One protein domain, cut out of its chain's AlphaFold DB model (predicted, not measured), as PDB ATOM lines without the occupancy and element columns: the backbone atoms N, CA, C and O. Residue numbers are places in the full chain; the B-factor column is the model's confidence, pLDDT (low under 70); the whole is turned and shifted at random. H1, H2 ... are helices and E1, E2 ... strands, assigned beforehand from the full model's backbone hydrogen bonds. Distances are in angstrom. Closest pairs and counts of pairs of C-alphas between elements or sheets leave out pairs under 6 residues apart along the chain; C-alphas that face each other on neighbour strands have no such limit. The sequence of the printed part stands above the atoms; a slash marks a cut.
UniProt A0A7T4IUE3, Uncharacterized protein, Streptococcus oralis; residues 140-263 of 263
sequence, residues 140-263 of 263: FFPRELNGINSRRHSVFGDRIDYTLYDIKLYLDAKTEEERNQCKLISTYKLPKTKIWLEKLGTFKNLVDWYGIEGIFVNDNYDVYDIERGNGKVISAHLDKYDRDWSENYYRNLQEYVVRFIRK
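What this domain is: This is residues 140 to 263 of the 263 residues of an uncharacterized protein of Streptococcus oralis (UniProt A0A7T4IUE3). H2 lies near the middle of a rounded domain, with H1 packed on its residues 160 to 163 and H6 on its residues 167 to 172; H5 and the four-residue helices H3 and H4 make one end of the domain, and the long helix H7 makes the other. Residues 211 to 246, with no named element, wind from H6 to H7. The printed part has 124 residues with seven named helices and one named strand, in the order E1, H1, H2, H3, H4, H5, H6, H7 along the chain, and its class is mostly helix, with 64 of the 67 residues in named elements held by helices. It is compact, with a radius of gyration of the C-alphas of 14.0 A and spans of 35 by 29 by 26 A.

Where its parts are: E1 is residues 140 to 142, from C-alpha 140 at (286.297, 273.851, 175.638). H1 is residues 148 to 156, H2 residues 160 to 172 and 18.1 A long, H3 residues 176 to 179, H4 residues 185 to 188. H5 is residues 191 to 200, 14.5 A long; H6 is residues 203 to 210. H7, residues 247 to 262, measures 22.8 A and ends at C-alpha 262 at (276.510, 288.886, 181.442).

How they stand to each other: H2 is the hub. Its residues 160 to 163 alone touch H1, about perpendicular at 75 degrees, closest at the C-alphas of Tyr 162 and Phe 156, 6.4 A. Its residues 167 to 172 alone touch H6 at a steep tilt of 45 degrees, opposite ways, closest at the C-alphas of Lys 168 and Phe 203, 5.3 A. H2 and H3 touch only at the corner, closest at the C-alphas of Tyr 170 and Arg 179, 5.0 A. H4 and H5 only just touch, with 3 pairs of C-alphas within 8 A, and only at the corner, closest at the C-alphas of Tyr 188 and Lys 194, 5.4 A. H7 touches no helix. E1 pairs with no named strand. Every O i to N i+4 pair is within hydrogen-bond range in H2, H5, H6 and H7, and 3 of 5 in H1; H3 and H4 are too short for such a pair.

The domain as a whole: The C-alphas farthest apart, of Glu 177 and Arg 262, are 40.0 A apart. The printed part has no cut. The link from H6 to H7 is long; the others are tight. Mean pLDDT of the printed part is 95.9, and no printed residue is under 70.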
ATOM      1  N   PHE A 140     285.816 275.114 175.096       97.38
ATOM      2  CA  PHE A 140     286.297 273.851 175.638       97.38
ATOM      3  C   PHE A 140     286.660 272.920 174.494       97.38
ATOM      4  O   PHE A 140     285.781 272.469 173.769       97.38
ATOM      5  N   PHE A 141     287.931 272.569 174.362       97.06
ATOM      6  CA  PHE A 141     288.381 271.694 173.280       97.06
ATOM      7  C   PHE A 141     288.831 270.332 173.809       97.06
ATOM      8  O   PHE A 141     289.316 270.254 174.944       97.06
ATOM      9  N   PRO A 142     288.715 269.259 173.004       97.00
ATOM     10  CA  PRO A 142     289.238 267.944 173.354       97.00
ATOM     11  C   PRO A 142     290.694 267.996 173.820       97.00
ATOM     12  O   PRO A 142     291.551 268.607 173.177       97.00
ATOM     13  N   ARG A 143     290.992 267.313 174.931       94.81
ATOM     14  CA  ARG A 143     292.365 267.204 175.436       94.81
ATOM     15  C   ARG A 143     293.154 266.187 174.614       94.81
ATOM     16  O   ARG A 143     293.162 264.981 174.902       94.81
ATOM     17  N   GLU A 144     293.844 266.701 173.606       94.75
ATOM     18  CA  GLU A 144     294.600 265.909 172.644       94.75
ATOM     19  C   GLU A 144     295.887 266.627 172.213       94.75
ATOM     20  O   GLU A 144     295.908 267.845 172.019       94.75
ATOM     21  N   LEU A 145     296.986 265.875 172.092       93.31
ATOM     22  CA  LEU A 145     298.249 266.410 171.583       93.31
ATOM     23  C   LEU A 145     298.046 266.866 170.133       93.31
ATOM     24  O   LEU A 145     297.435 266.148 169.350       93.31
ATOM     25  N   ASN A 146     298.562 268.044 169.778       93.44
ATOM     26  CA  ASN A 146     298.287 268.698 168.487       93.44
ATOM     27  C   ASN A 146     296.789 268.978 168.227       93.44
ATOM     28  O   ASN A 146     296.381 269.161 167.078       93.44
ATOM     29  N   GLY A 147     295.980 269.020 169.292       94.06
ATOM     30  CA  GLY A 147     294.571 269.392 169.249       94.06
ATOM     31  C   GLY A 147     294.339 270.863 168.893       94.06
ATOM     32  O   GLY A 147     295.270 271.646 168.693       94.06
ATOM     33  N   ILE A 148     293.063 271.248 168.844       95.94
ATOM     34  CA  ILE A 148     292.623 272.582 168.398       95.94
ATOM     35  C   ILE A 148     293.315 273.698 169.194       95.94
ATOM     36  O   ILE A 148     293.865 274.615 168.586       95.94
ATOM     37  N   ASN A 149     293.362 273.582 170.528       87.56
ATOM     38  CA  ASN A 149     293.948 274.601 171.407       87.56
ATOM     39  C   ASN A 149     295.425 274.897 171.049       87.56
ATOM     40  O   ASN A 149     295.803 276.044 170.827       87.56
ATOM     41  N   SER A 150     296.259 273.869 170.868       87.88
ATOM     42  CA  SER A 150     297.676 274.091 170.540       87.88
ATOM     43  C   SER A 150     297.899 274.538 169.094       87.88
ATOM     44  O   SER A 150     298.814 275.316 168.816       87.88
ATOM     45  N   ARG A 151     297.075 274.069 168.148       94.19
ATOM     46  CA  ARG A 151     297.278 274.343 166.719       94.19
ATOM     47  C   ARG A 151     296.737 275.694 166.282       94.19
ATOM     48  O   ARG A 151     297.384 276.332 165.445       94.19
ATOM     49  N   ARG A 152     295.637 276.181 166.867       92.50
ATOM     50  CA  ARG A 152     295.039 277.464 166.460       92.50
ATOM     51  C   ARG A 152     295.994 278.646 166.621       92.50
ATOM     52  O   ARG A 152     295.959 279.560 165.805       92.50
ATOM     53  N   HIS A 153     296.903 278.609 167.602       89.94
ATOM     54  CA  HIS A 153     297.907 279.659 167.771       89.94
ATOM     55  C   HIS A 153     298.788 279.787 166.519       89.94
ATOM     56  O   HIS A 153     299.015 280.880 166.008       89.94
ATOM     57  N   SER A 154     299.244 278.649 165.990       90.62
ATOM     58  CA  SER A 154     300.115 278.601 164.814       90.62
ATOM     59  C   SER A 154     299.384 278.831 163.490       90.62
ATOM     60  O   SER A 154     299.984 279.355 162.557       90.62
ATOM     61  N   VAL A 155     298.109 278.438 163.410       95.69
ATOM     62  CA  VAL A 155     297.326 278.445 162.165       95.69
ATOM     63  C   VAL A 155     296.542 279.743 161.987       95.69
ATOM     64  O   VAL A 155     296.499 280.270 160.881       95.69
ATOM     65  N   PHE A 156     295.964 280.273 163.066       96.50
ATOM     66  CA  PHE A 156     295.071 281.436 163.049       96.50
ATOM     67  C   PHE A 156     295.585 282.617 163.878       96.50
ATOM     68  O   PHE A 156     294.837 283.556 164.127       96.50
ATOM     69  N   GLY A 157     296.831 282.582 164.365       93.31
ATOM     70  CA  GLY A 157     297.325 283.629 165.268       93.31
ATOM     71  C   GLY A 157     296.526 283.689 166.574       93.31
ATOM     72  O   GLY A 157     296.360 284.760 167.150       93.31
ATOM     73  N   ASP A 158     295.998 282.540 167.016       91.88
ATOM     74  CA  ASP A 158     295.157 282.399 168.215       91.88
ATOM     75  C   ASP A 158     293.773 283.073 168.108       91.88
ATOM     76  O   ASP A 158     293.090 283.253 169.110       91.88
ATOM     77  N   ARG A 159     293.335 283.429 166.893       95.44
ATOM     78  CA  ARG A 159     292.028 284.048 166.641       95.44
ATOM     79  C   ARG A 159     290.890 283.024 166.734       95.44
ATOM     80  O   ARG A 159     290.848 282.037 165.989       95.44
ATOM     81  N   ILE A 160     289.966 283.242 167.670       97.31
ATOM     82  CA  ILE A 160     288.880 282.295 167.968       97.31
ATOM     83  C   ILE A 160     287.790 282.281 166.896       97.31
ATOM     84  O   ILE A 160     287.288 281.217 166.558       97.31
ATOM     85  N   ASP A 161     287.463 283.431 166.320       98.12
ATOM     86  CA  ASP A 161     286.510 283.584 165.222       98.12
ATOM     87  C   ASP A 161     286.920 282.760 163.998       98.12
ATOM     88  O   ASP A 161     286.130 281.960 163.503       98.12
ATOM     89  N   TYR A 162     288.185 282.819 163.582       98.12
ATOM     90  CA  TYR A 162     288.668 281.961 162.492       98.12
ATOM     91  C   TYR A 162     288.732 280.477 162.868       98.12
ATOM     92  O   TYR A 162     288.520 279.624 162.010       98.12
ATOM     93  N   THR A 163     288.947 280.152 164.147       98.12
ATOM     94  CA  THR A 163     288.839 278.764 164.625       98.12
ATOM     95  C   THR A 163     287.395 278.260 164.521       98.12
ATOM     96  O   THR A 163     287.164 277.156 164.039       98.12
ATOM     97  N   LEU A 164     286.411 279.065 164.934       98.62
ATOM     98  CA  LEU A 164     284.988 278.732 164.820       98.62
ATOM     99  C   LEU A 164     284.550 278.623 163.360       98.62
ATOM    100  O   LEU A 164     283.830 277.691 163.016       98.62
ATOM    101  N   TYR A 165     285.006 279.539 162.505       98.62
ATOM    102  CA  TYR A 165     284.717 279.519 161.076       98.62
ATOM    103  C   TYR A 165     285.256 278.248 160.405       98.62
ATOM    104  O   TYR A 165     284.530 277.593 159.664       98.62
ATOM    105  N   ASP A 166     286.486 277.839 160.721       98.62
ATOM    106  CA  ASP A 166     287.072 276.612 160.172       98.62
ATOM    107  C   ASP A 166     286.336 275.347 160.656       98.62
ATOM    108  O   ASP A 166     286.117 274.421 159.877       98.62
ATOM    109  N   ILE A 167     285.871 275.322 161.915       98.56
ATOM    110  CA  ILE A 167     285.015 274.234 162.423       98.56
ATOM    111  C   ILE A 167     283.651 274.233 161.715       98.56
ATOM    112  O   ILE A 167     283.147 273.159 161.385       98.56
ATOM    113  N   LYS A 168     283.055 275.409 161.460       98.50
ATOM    114  CA  LYS A 168     281.806 275.538 160.691       98.50
ATOM    115  C   LYS A 168     281.966 274.921 159.307       98.50
ATOM    116  O   LYS A 168     281.189 274.039 158.957       98.50
ATOM    117  N   LEU A 169     283.007 275.318 158.569       98.12
ATOM    118  CA  LEU A 169     283.307 274.754 157.249       98.12
ATOM    119  C   LEU A 169     283.423 273.227 157.299       98.12
ATOM    120  O   LEU A 169     282.841 272.541 156.463       98.12
ATOM    121  N   TYR A 170     284.113 272.686 158.306       98.38
ATOM    122  CA  TYR A 170     284.268 271.241 158.457       98.38
ATOM    123  C   TYR A 170     282.940 270.508 158.710       98.38
ATOM    124  O   TYR A 170     282.707 269.442 158.136       98.38
ATOM    125  N   LEU A 171     282.086 271.048 159.585       97.94
ATOM    126  CA  LEU A 171     280.812 270.426 159.964       97.94
ATOM    127  C   LEU A 171     279.730 270.593 158.888       97.94
ATOM    128  O   LEU A 171     278.881 269.714 158.740       97.94
ATOM    129  N   ASP A 172     279.766 271.686 158.127       96.31
ATOM    130  CA  ASP A 172     278.790 271.955 157.068       96.31
ATOM    131  C   ASP A 172     279.119 271.213 155.763       96.31
ATOM    132  O   ASP A 172     278.193 270.881 155.008       96.31
ATOM    133  N   ALA A 173     280.400 270.896 155.534       96.75
ATOM    134  CA  ALA A 173     280.893 270.171 154.366       96.75
ATOM    135  C   ALA A 173     280.147 268.846 154.120       96.75
ATOM    136  O   ALA A 173     279.982 268.002 155.010       96.75
ATOM    137  N   LYS A 174     279.725 268.653 152.870       95.50
ATOM    138  CA  LYS A 174     279.047 267.461 152.347       95.50
ATOM    139  C   LYS A 174     280.016 266.468 151.727       95.50
ATOM    140  O   LYS A 174     279.682 265.285 151.655       95.50
ATOM    141  N   THR A 175     281.198 266.918 151.315       96.25
ATOM    142  CA  THR A 175     282.228 266.053 150.729       96.25
ATOM    143  C   THR A 175     283.549 266.113 151.495       96.25
ATOM    144  O   THR A 175     283.808 267.024 152.285       96.25
ATOM    145  N   GLU A 176     284.411 265.117 151.280       93.31
ATOM    146  CA  GLU A 176     285.758 265.110 151.863       93.31
ATOM    147  C   GLU A 176     286.641 266.193 151.219       93.31
ATOM    148  O   GLU A 176     287.491 266.773 151.891       93.31
ATOM    149  N   GLU A 177     286.418 266.523 149.942       94.88
ATOM    150  CA  GLU A 177     287.099 267.625 149.254       94.88
ATOM    151  C   GLU A 177     286.815 268.969 149.933       94.88
ATOM    152  O   GLU A 177     287.747 269.738 150.165       94.88
ATOM    153  N   GLU A 178     285.560 269.228 150.315       95.44
ATOM    154  CA  GLU A 178     285.173 270.425 151.071       95.44
ATOM    155  C   GLU A 178     285.818 270.438 152.465       95.44
ATOM    156  O   GLU A 178     286.402 271.444 152.868       95.44
ATOM    157  N   ARG A 179     285.822 269.303 153.180       94.69
ATOM    158  CA  ARG A 179     286.502 269.192 154.488       94.69
ATOM    159  C   ARG A 179     287.994 269.487 154.391       94.69
ATOM    160  O   ARG A 179     288.552 270.131 155.279       94.69
ATOM    161  N   ASN A 180     288.647 269.047 153.318       93.75
ATOM    162  CA  ASN A 180     290.079 269.260 153.109       93.75
ATOM    163  C   ASN A 180     290.455 270.729 152.839       93.75
ATOM    164  O   ASN A 180     291.642 271.046 152.860       93.75
ATOM    165  N   GLN A 181     289.484 271.633 152.661       93.75
ATOM    166  CA  GLN A 181     289.734 273.080 152.605       93.75
ATOM    167  C   GLN A 181     289.998 273.701 153.989       93.75
ATOM    168  O   GLN A 181     290.502 274.824 154.076       93.75
ATOM    169  N   CYS A 182     289.677 272.987 155.073       97.19
ATOM    170  CA  CYS A 182     289.882 273.472 156.433       97.19
ATOM    171  C   CYS A 182     291.375 273.551 156.780       97.19
ATOM    172  O   CYS A 182     292.127 272.586 156.607       97.19
ATOM    173  N   LYS A 183     291.814 274.669 157.363       97.19
ATOM    174  CA  LYS A 183     293.210 274.872 157.774       97.19
ATOM    175  C   LYS A 183     293.609 273.972 158.953       97.19
ATOM    176  O   LYS A 183     294.796 273.680 159.108       97.19
ATOM    177  N   LEU A 184     292.651 273.492 159.757       97.25
ATOM    178  CA  LEU A 184     292.882 272.527 160.845       97.25
ATOM    179  C   LEU A 184     292.502 271.076 160.494       97.25
ATOM    180  O   LEU A 184     292.369 270.250 161.395       97.25
ATOM    181  N   ILE A 185     292.391 270.709 159.213       97.50
ATOM    182  CA  ILE A 185     291.960 269.356 158.809       97.50
ATOM    183  C   ILE A 185     292.751 268.214 159.473       97.50
ATOM    184  O   ILE A 185     292.170 267.208 159.884       97.50
ATOM    185  N   SER A 186     294.069 268.360 159.637       96.69
ATOM    186  CA  SER A 186     294.897 267.346 160.304       96.69
ATOM    187  C   SER A 186     294.559 267.195 161.788       96.69
ATOM    188  O   SER A 186     294.610 266.087 162.313       96.69
ATOM    189  N   THR A 187     294.152 268.281 162.445       97.69
ATOM    190  CA  THR A 187     293.658 268.280 163.823       97.69
ATOM    191  C   THR A 187     292.277 267.634 163.915       97.69
ATOM    192  O   THR A 187     292.042 266.834 164.816       97.69
ATOM    193  N   TYR A 188     291.376 267.901 162.970       97.94
ATOM    194  CA  TYR A 188     290.032 267.302 162.956       97.94
ATOM    195  C   TYR A 188     290.038 265.793 162.702       97.94
ATOM    196  O   TYR A 188     289.091 265.100 163.064       97.94
ATOM    197  N   LYS A 189     291.123 265.270 162.122       96.75
ATOM    198  CA  LYS A 189     291.347 263.835 161.903       96.75
ATOM    199  C   LYS A 189     291.932 263.111 163.125       96.75
ATOM    200  O   LYS A 189     292.030 261.885 163.094       96.75
ATOM    201  N   LEU A 190     292.305 263.825 164.194       98.12
ATOM    202  CA  LEU A 190     292.799 263.200 165.424       98.12
ATOM    203  C   LEU A 190     291.683 262.403 166.127       98.12
ATOM    204  O   LEU A 190     290.532 262.838 166.095       98.12
ATOM    205  N   PRO A 191     291.984 261.259 166.774       97.69
ATOM    206  CA  PRO A 191     290.962 260.342 167.283       97.69
ATOM    207  C   PRO A 191     289.912 260.985 168.196       97.69
ATOM    208  O   PRO A 191     288.716 260.820 167.959       97.69
ATOM    209  N   LYS A 192     290.327 261.734 169.227       97.88
ATOM    210  CA  LYS A 192     289.373 262.337 170.172       97.88
ATOM    211  C   LYS A 192     288.631 263.503 169.539       97.88
ATOM    212  O   LYS A 192     287.423 263.631 169.725       97.88
ATOM    213  N   THR A 193     289.346 264.338 168.789       98.12
ATOM    214  CA  THR A 193     288.772 265.500 168.105       98.12
ATOM    215  C   THR A 193     287.727 265.080 167.074       98.12
ATOM    216  O   THR A 193     286.643 265.657 167.041       98.12
ATOM    217  N   LYS A 194     287.999 264.022 166.304       97.69
ATOM    218  CA  LYS A 194     287.062 263.445 165.339       97.69
ATOM    219  C   LYS A 194     285.783 262.955 166.016       97.69
ATOM    220  O   LYS A 194     284.704 263.377 165.622       97.69
ATOM    221  N   ILE A 195     285.899 262.136 167.067       98.25
ATOM    222  CA  ILE A 195     284.738 261.621 167.819       98.25
ATOM    223  C   ILE A 195     283.902 262.772 168.397       98.25
ATOM    224  O   ILE A 195     282.672 262.730 168.379       98.25
ATOM    225  N   TRP A 196     284.566 263.807 168.911       98.38
ATOM    226  CA  TRP A 196     283.910 264.995 169.446       98.38
ATOM    227  C   TRP A 196     283.138 265.768 168.361       98.38
ATOM    228  O   TRP A 196     281.961 266.071 168.558       98.38
ATOM    229  N   LEU A 197     283.750 266.011 167.196       98.25
ATOM    230  CA  LEU A 197     283.100 266.663 166.048       98.25
ATOM    231  C   LEU A 197     281.934 265.833 165.493       98.25
ATOM    232  O   LEU A 197     280.869 266.380 165.223       98.25
ATOM    233  N   GLU A 198     282.100 264.515 165.371       97.19
ATOM    234  CA  GLU A 198     281.039 263.601 164.929       97.19
ATOM    235  C   GLU A 198     279.857 263.595 165.901       97.19
ATOM    236  O   GLU A 198     278.706 263.582 165.466       97.19
ATOM    237  N   LYS A 199     280.119 263.664 167.216       97.94
ATOM    238  CA  LYS A 199     279.048 263.759 168.212       97.94
ATOM    239  C   LYS A 199     278.282 265.074 168.110       97.94
ATOM    240  O   LYS A 199     277.063 265.068 168.285       97.94
ATOM    241  N   LEU A 200     278.982 266.184 167.888       98.06
ATOM    242  CA  LEU A 200     278.343 267.478 167.660       98.06
ATOM    243  C   LEU A 200     277.481 267.422 166.399       98.06
ATOM    244  O   LEU A 200     276.333 267.853 166.424       98.06
ATOM    245  N   GLY A 201     278.008 266.862 165.311       97.50
ATOM    246  CA  GLY A 201     277.297 266.603 164.060       97.50
ATOM    247  C   GLY A 201     276.998 267.847 163.217       97.50
ATOM    248  O   GLY A 201     277.089 267.778 161.998       97.50
ATOM    249  N   THR A 202     276.677 268.986 163.834       98.19
ATOM    250  CA  THR A 202     276.401 270.258 163.146       98.19
ATOM    251  C   THR A 202     277.065 271.428 163.861       98.19
ATOM    252  O   THR A 202     277.292 271.384 165.075       98.19
ATOM    253  N   PHE A 203     277.337 272.511 163.125       98.50
ATOM    254  CA  PHE A 203     277.869 273.732 163.728       98.50
ATOM    255  C   PHE A 203     276.880 274.375 164.713       98.50
ATOM    256  O   PHE A 203     277.293 274.866 165.761       98.50
ATOM    257  N   LYS A 204     275.570 274.274 164.452       98.38
ATOM    258  CA  LYS A 204     274.532 274.686 165.408       98.38
ATOM    259  C   LYS A 204     274.709 274.000 166.767       98.38
ATOM    260  O   LYS A 204     274.730 274.671 167.789       98.38
ATOM    261  N   ASN A 205     274.903 272.681 166.790       98.44
ATOM    262  CA  ASN A 205     275.077 271.947 168.047       98.44
ATOM    263  C   ASN A 205     276.352 272.366 168.799       98.44
ATOM    264  O   ASN A 205     276.361 272.367 170.028       98.44
ATOM    265  N   LEU A 206     277.421 272.747 168.085       98.50
ATOM    266  CA  LEU A 206     278.616 273.344 168.695       98.50
ATOM    267  C   LEU A 206     278.285 274.691 169.354       98.50
ATOM    268  O   LEU A 206     278.664 274.928 170.501       98.50
ATOM    269  N   VAL A 207     277.575 275.560 168.633       98.56
ATOM    270  CA  VAL A 207     277.143 276.871 169.131       98.56
ATOM    271  C   VAL A 207     276.269 276.722 170.375       98.56
ATOM    272  O   VAL A 207     276.523 277.400 171.374       98.56
ATOM    273  N   ASP A 208     275.303 275.805 170.344       97.81
ATOM    274  CA  ASP A 208     274.414 275.496 171.466       97.81
ATOM    275  C   ASP A 208     275.211 274.963 172.668       97.81
ATOM    276  O   ASP A 208     275.008 275.406 173.799       97.81
ATOM    277  N   TRP A 209     276.175 274.063 172.434       97.75
ATOM    278  CA  TRP A 209     277.011 273.486 173.492       97.75
ATOM    279  C   TRP A 209     277.872 274.534 174.212       97.75
ATOM    280  O   TRP A 209     278.062 274.461 175.433       97.75
ATOM    281  N   TYR A 210     278.369 275.537 173.485       97.44
ATOM    282  CA  TYR A 210     279.077 276.669 174.085       97.44
ATOM    283  C   TYR A 210     278.148 277.766 174.616       97.44
ATOM    284  O   TYR A 210     278.556 278.524 175.494       97.44
ATOM    285  N   GLY A 211     276.908 277.857 174.133       97.06
ATOM    286  CA  GLY A 211     275.961 278.916 174.489       97.06
ATOM    287  C   GLY A 211     276.281 280.276 173.855       97.06
ATOM    288  O   GLY A 211     275.932 281.313 174.425       97.06
ATOM    289  N   ILE A 212     276.947 280.281 172.695       97.94
ATOM    290  CA  ILE A 212     277.543 281.476 172.058       97.94
ATOM    291  C   ILE A 212     276.684 282.121 170.958       97.94
ATOM    292  O   ILE A 212     277.129 283.080 170.319       97.94
ATOM    293  N   GLU A 213     275.468 281.618 170.739       97.44
ATOM    294  CA  GLU A 213     274.484 282.207 169.822       97.44
ATOM    295  C   GLU A 213     274.190 283.668 170.187       97.44
ATOM    296  O   GLU A 213     274.069 284.014 171.372       97.44
ATOM    297  N   GLY A 214     274.144 284.530 169.167       96.19
ATOM    298  CA  GLY A 214     273.980 285.976 169.295       96.19
ATOM    299  C   GLY A 214     275.212 286.707 169.840       96.19
ATOM    300  O   GLY A 214     275.196 287.934 169.926       96.19
ATOM    301  N   ILE A 215     276.277 285.993 170.225       97.12
ATOM    302  CA  ILE A 215     277.505 286.573 170.788       97.12
ATOM    303  C   ILE A 215     278.644 286.456 169.786       97.12
ATOM    304  O   ILE A 215     279.115 287.475 169.303       97.12
ATOM    305  N   PHE A 216     279.066 285.228 169.470       98.31
ATOM    306  CA  PHE A 216     280.149 284.952 168.514       98.31
ATOM    307  C   PHE A 216     279.627 284.581 167.122       98.31
ATOM    308  O   PHE A 216     280.396 284.541 166.164       98.31
ATOM    309  N   VAL A 217     278.323 284.327 167.014       98.38
ATOM    310  CA  VAL A 217     277.636 284.015 165.761       98.38
ATOM    311  C   VAL A 217     276.306 284.762 165.682       98.38
ATOM    312  O   VAL A 217     275.727 285.086 166.723       98.38
ATOM    313  N   ASN A 218     275.824 285.018 164.466       97.31
ATOM    314  CA  ASN A 218     274.486 285.567 164.225       97.31
ATOM    315  C   ASN A 218     273.391 284.477 164.297       97.31
ATOM    316  O   ASN A 218     273.686 283.302 164.520       97.31
ATOM    317  N   ASP A 219     272.136 284.863 164.051       94.94
ATOM    318  CA  ASP A 219     270.966 283.964 164.072       94.94
ATOM    319  C   ASP A 219     271.000 282.874 162.980       94.94
ATOM    320  O   ASP A 219     270.333 281.850 163.091       94.94
ATOM    321  N   ASN A 220     271.809 283.068 161.934       96.19
ATOM    322  CA  ASN A 220     272.057 282.083 160.876       96.19
ATOM    323  C   ASN A 220     273.297 281.215 161.160       96.19
ATOM    324  O   ASN A 220     273.767 280.485 160.285       96.19
ATOM    325  N   TYR A 221     273.861 281.303 162.369       97.31
ATOM    326  CA  TYR A 221     275.107 280.649 162.764       97.31
ATOM    327  C   TYR A 221     276.317 281.047 161.898       97.31
ATOM    328  O   TYR A 221     277.259 280.271 161.737       97.31
ATOM    329  N   ASP A 222     276.328 282.242 161.308       98.25
ATOM    330  CA  ASP A 222     277.524 282.817 160.688       98.25
ATOM    331  C   ASP A 222     278.424 283.428 161.751       98.25
ATOM    332  O   ASP A 222     277.965 284.144 162.642       98.25
ATOM    333  N   VAL A 223     279.719 283.145 161.645       98.69
ATOM    334  CA  VAL A 223     280.713 283.579 162.624       98.69
ATOM    335  C   VAL A 223     281.035 285.049 162.417       98.69
ATOM    336  O   VAL A 223     281.406 285.450 161.312       98.69
ATOM    337  N   TYR A 224     280.912 285.849 163.476       98.56
ATOM    338  CA  TYR A 224     281.281 287.256 163.420       98.56
ATOM    339  C   TYR A 224     282.789 287.425 163.215       98.56
ATOM    340  O   TYR A 224     283.598 286.743 163.840       98.56
ATOM    341  N   ASP A 225     283.155 288.373 162.360       98.06
ATOM    342  CA  ASP A 225     284.528 288.826 162.172       98.06
ATOM    343  C   ASP A 225     284.866 289.819 163.291       98.06
ATOM    344  O   ASP A 225     284.438 290.981 163.278       98.06
ATOM    345  N   ILE A 226     285.620 289.345 164.285       97.81
ATOM    346  CA  ILE A 226     285.926 290.124 165.490       97.81
ATOM    347  C   ILE A 226     286.856 291.294 165.154       97.81
ATOM    348  O   ILE A 226     286.760 292.343 165.780       97.81
ATOM    349  N   GLU A 227     287.713 291.174 164.138       96.44
ATOM    350  CA  GLU A 227     288.575 292.274 163.689       96.44
ATOM    351  C   GLU A 227     287.743 293.424 163.116       96.44
ATOM    352  O   GLU A 227     287.950 294.589 163.459       96.44
ATOM    353  N   ARG A 228     286.790 293.100 162.235       94.69
ATOM    354  CA  ARG A 228     285.999 294.109 161.519       94.69
ATOM    355  C   ARG A 228     284.871 294.706 162.357       94.69
ATOM    356  O   ARG A 228     284.444 295.825 162.057       94.69
ATOM    357  N   GLY A 229     284.378 293.972 163.355       93.06
ATOM    358  CA  GLY A 229     283.299 294.405 164.239       93.06
ATOM    359  C   GLY A 229     281.982 294.701 163.506       93.06
ATOM    360  O   GLY A 229     281.762 294.274 162.369       93.06
ATOM    361  N   ASN A 230     281.090 295.450 164.164       88.06
ATOM    362  CA  ASN A 230     279.817 295.933 163.598       88.06
ATOM    363  C   ASN A 230     278.934 294.834 162.970       88.06
ATOM    364  O   ASN A 230     278.295 295.054 161.943       88.06
ATOM    365  N   GLY A 231     278.934 293.632 163.554       90.50
ATOM    366  CA  GLY A 231     278.119 292.505 163.085       90.50
ATOM    367  C   GLY A 231     278.540 291.914 161.734       90.50
ATOM    368  O   GLY A 231     277.804 291.098 161.183       90.50
ATOM    369  N   LYS A 232     279.701 292.297 161.187       96.38
ATOM    370  CA  LYS A 232     280.257 291.663 159.983       96.38
ATOM    371  C   LYS A 232     280.599 290.205 160.271       96.38
ATOM    372  O   LYS A 232     281.008 289.878 161.378       96.38
ATOM    373  N   VAL A 233     280.457 289.350 159.263       98.06
ATOM    374  CA  VAL A 233     280.716 287.908 159.363       98.06
ATOM    375  C   VAL A 233     281.883 287.493 158.474       98.06
ATOM    376  O   VAL A 233     282.170 288.146 157.465       98.06
ATOM    377  N   ILE A 234     282.559 286.414 158.857       97.88
ATOM    378  CA  ILE A 234     283.650 285.824 158.082       97.88
ATOM    379  C   ILE A 234     283.062 285.079 156.881       97.88
ATOM    380  O   ILE A 234     282.166 284.252 157.029       97.88
ATOM    381  N   SER A 235     283.596 285.356 155.692       94.75
ATOM    382  CA  SER A 235     283.195 284.706 154.436       94.75
ATOM    383  C   SER A 235     284.314 283.895 153.775       94.75
ATOM    384  O   SER A 235     284.066 283.197 152.797       94.75
ATOM    385  N   ALA A 236     285.555 284.038 154.246       95.94
ATOM    386  CA  ALA A 236     286.724 283.330 153.737       95.94
ATOM    387  C   ALA A 236     287.866 283.376 154.760       95.94
ATOM    388  O   ALA A 236     287.942 284.284 155.588       95.94
ATOM    389  N   HIS A 237     288.791 282.423 154.661       96.88
ATOM    390  CA  HIS A 237     290.060 282.496 155.378       96.88
ATOM    391  C   HIS A 237     290.918 283.668 154.888       96.88
ATOM    392  O   HIS A 237     290.898 284.005 153.708       96.88
ATOM    393  N   LEU A 238     291.741 284.225 155.781       94.38
ATOM    394  CA  LEU A 238     292.796 285.165 155.399       94.38
ATOM    395  C   LEU A 238     293.994 284.427 154.798       94.38
ATOM    396  O   LEU A 238     294.290 283.287 155.183       94.38
ATOM    397  N   ASP A 239     294.737 285.115 153.934       91.06
ATOM    398  CA  ASP A 239     296.012 284.626 153.397       91.06
ATOM    399  C   ASP A 239     297.037 284.414 154.516       91.06
ATOM    400  O   ASP A 239     297.741 283.402 154.555       91.06
ATOM    401  N   LYS A 240     297.063 285.342 155.478       92.12
ATOM    402  CA  LYS A 240     297.954 285.321 156.636       92.12
ATOM    403  C   LYS A 240     297.210 285.728 157.906       92.12
ATOM    404  O   LYS A 240     296.333 286.586 157.874       92.12
ATOM    405  N   TYR A 241     297.619 285.134 159.023       93.81
ATOM    406  CA  TYR A 241     297.179 285.514 160.361       93.81
ATOM    407  C   TYR A 241     298.373 285.973 161.191       93.81
ATOM    408  O   TYR A 241     299.348 285.234 161.349       93.81
ATOM    409  N   ASP A 242     298.291 287.186 161.730       91.38
ATOM    410  CA  ASP A 242     299.299 287.706 162.647       91.38
ATOM    411  C   ASP A 242     299.026 287.227 164.079       91.38
ATOM    412  O   ASP A 242     297.876 287.130 164.518       91.38
ATOM    413  N   ARG A 243     300.105 286.887 164.796       88.56
ATOM    414  CA  ARG A 243     300.046 286.391 166.185       88.56
ATOM    415  C   ARG A 243     299.827 287.509 167.196       88.56
ATOM    416  O   ARG A 243     299.274 287.260 168.267       88.56
ATOM    417  N   ASP A 244     300.279 288.708 166.851       90.50
ATOM    418  CA  ASP A 244     299.999 289.914 167.609       90.50
ATOM    419  C   ASP A 244     298.661 290.462 167.122       90.50
ATOM    420  O   ASP A 244     298.464 290.736 165.936       90.50
ATOM    421  N   TRP A 245     297.702 290.537 168.039       93.44
ATOM    422  CA  TRP A 245     296.377 291.047 167.728       93.44
ATOM    423  C   TRP A 245     296.432 292.553 167.524       93.44
ATOM    424  O   TRP A 245     297.155 293.260 168.227       93.44
ATOM    425  N   SER A 246     295.626 293.046 166.586       94.50
ATOM    426  CA  SER A 246     295.378 294.475 166.493       94.50
ATOM    427  C   SER A 246     294.651 294.956 167.752       94.50
ATOM    428  O   SER A 246     293.956 294.191 168.435       94.50
ATOM    429  N   GLU A 247     294.755 296.253 168.032       94.25
ATOM    430  CA  GLU A 247     293.991 296.874 169.115       94.25
ATOM    431  C   GLU A 247     292.476 296.719 168.893       94.25
ATOM    432  O   GLU A 247     291.735 296.502 169.850       94.25
ATOM    433  N   ASN A 248     292.023 296.750 167.633       95.94
ATOM    434  CA  ASN A 248     290.618 296.538 167.281       95.94
ATOM    435  C   ASN A 248     290.151 295.125 167.633       95.94
ATOM    436  O   ASN A 248     289.127 294.977 168.294       95.94
ATOM    437  N   TYR A 249     290.906 294.092 167.243       96.94
ATOM    438  CA  TYR A 249     290.559 292.713 167.582       96.94
ATOM    439  C   TYR A 249     290.503 292.513 169.093       96.94
ATOM    440  O   TYR A 249     289.550 291.926 169.598       96.94
ATOM    441  N   TYR A 250     291.502 293.033 169.818       96.19
ATOM    442  CA  TYR A 250     291.542 292.951 171.276       96.19
ATOM    443  C   TYR A 250     290.288 293.578 171.893       96.19
ATOM    444  O   TYR A 250     289.571 292.895 172.621       96.19
ATOM    445  N   ARG A 251     289.984 294.839 171.550       95.69
ATOM    446  CA  ARG A 251     288.825 295.572 172.084       95.69
ATOM    447  C   ARG A 251     287.502 294.897 171.767       95.69
ATOM    448  O   ARG A 251     286.694 294.679 172.664       95.69
ATOM    449  N   ASN A 252     287.306 294.500 170.515       97.56
ATOM    450  CA  ASN A 252     286.079 293.829 170.114       97.56
ATOM    451  C   ASN A 252     285.932 292.492 170.852       97.56
ATOM    452  O   ASN A 252     284.865 292.191 171.376       97.56
ATOM    453  N   LEU A 253     287.004 291.706 170.991       97.19
ATOM    454  CA  LEU A 253     286.943 290.452 171.738       97.19
ATOM    455  C   LEU A 253     286.580 290.666 173.218       97.19
ATOM    456  O   LEU A 253     285.841 289.851 173.776       97.19
ATOM    457  N   GLN A 254     287.040 291.757 173.848       96.12
ATOM    458  CA  GLN A 254     286.650 292.109 175.223       96.12
ATOM    459  C   GLN A 254     285.130 292.260 175.327       96.12
ATOM    460  O   GLN A 254     284.513 291.685 176.223       96.12
ATOM    461  N   GLU A 255     284.506 292.974 174.386       95.88
ATOM    462  CA  GLU A 255     283.052 293.157 174.362       95.88
ATOM    463  C   GLU A 255     282.310 291.822 174.235       95.88
ATOM    464  O   GLU A 255     281.315 291.595 174.926       95.88
ATOM    465  N   TYR A 256     282.808 290.901 173.408       96.62
ATOM    466  CA  TYR A 256     282.188 289.590 173.201       96.62
ATOM    467  C   TYR A 256     282.262 288.736 174.469       96.62
ATOM    468  O   TYR A 256     281.267 288.131 174.875       96.62
ATOM    469  N   VAL A 257     283.418 288.733 175.139       96.88
ATOM    470  CA  VAL A 257     283.598 288.040 176.421       96.88
ATOM    471  C   VAL A 257     282.698 288.644 177.500       96.88
ATOM    472  O   VAL A 257     282.006 287.907 178.201       96.88
ATOM    473  N   VAL A 258     282.623 289.974 177.601       96.00
ATOM    474  CA  VAL A 258     281.745 290.656 178.567       96.00
ATOM    475  C   VAL A 258     280.273 290.327 178.312       96.00
ATOM    476  O   VAL A 258     279.537 290.052 179.261       96.00
ATOM    477  N   ARG A 259     279.834 290.305 177.048       95.62
ATOM    478  CA  ARG A 259     278.471 289.893 176.676       95.62
ATOM    479  C   ARG A 259     278.183 288.452 177.095       95.62
ATOM    480  O   ARG A 259     277.116 288.198 177.642       95.62
ATOM    481  N   PHE A 260     279.132 287.535 176.903       96.50
ATOM    482  CA  PHE A 260     278.988 286.143 177.340       96.50
ATOM    483  C   PHE A 260     278.895 285.997 178.861       96.50
ATOM    484  O   PHE A 260     278.105 285.202 179.357       96.50
ATOM    485  N   ILE A 261     279.689 286.759 179.611       93.94
ATOM    486  CA  ILE A 261     279.686 286.704 181.079       93.94
ATOM    487  C   ILE A 261     278.380 287.257 181.664       93.94
ATOM    488  O   ILE A 261     277.948 286.796 182.716       93.94
ATOM    489  N   ARG A 262     277.762 288.244 181.002       92.38
ATOM    490  CA  ARG A 262     276.510 288.886 181.442       92.38
ATOM    491  C   ARG A 262     275.237 288.114 181.072       92.38
ATOM    492  O   ARG A 262     274.175 288.492 181.559       92.38
ATOM    493  N   LYS A 263     275.340 287.102 180.207       86.31
ATOM    494  CA  LYS A 263     274.245 286.203 179.816       86.31
ATOM    495  C   LYS A 263     274.028 285.124 180.873       86.31
ATOM    496  O   LYS A 263     272.846 284.881 181.187       86.31
TER     497      LYS A 263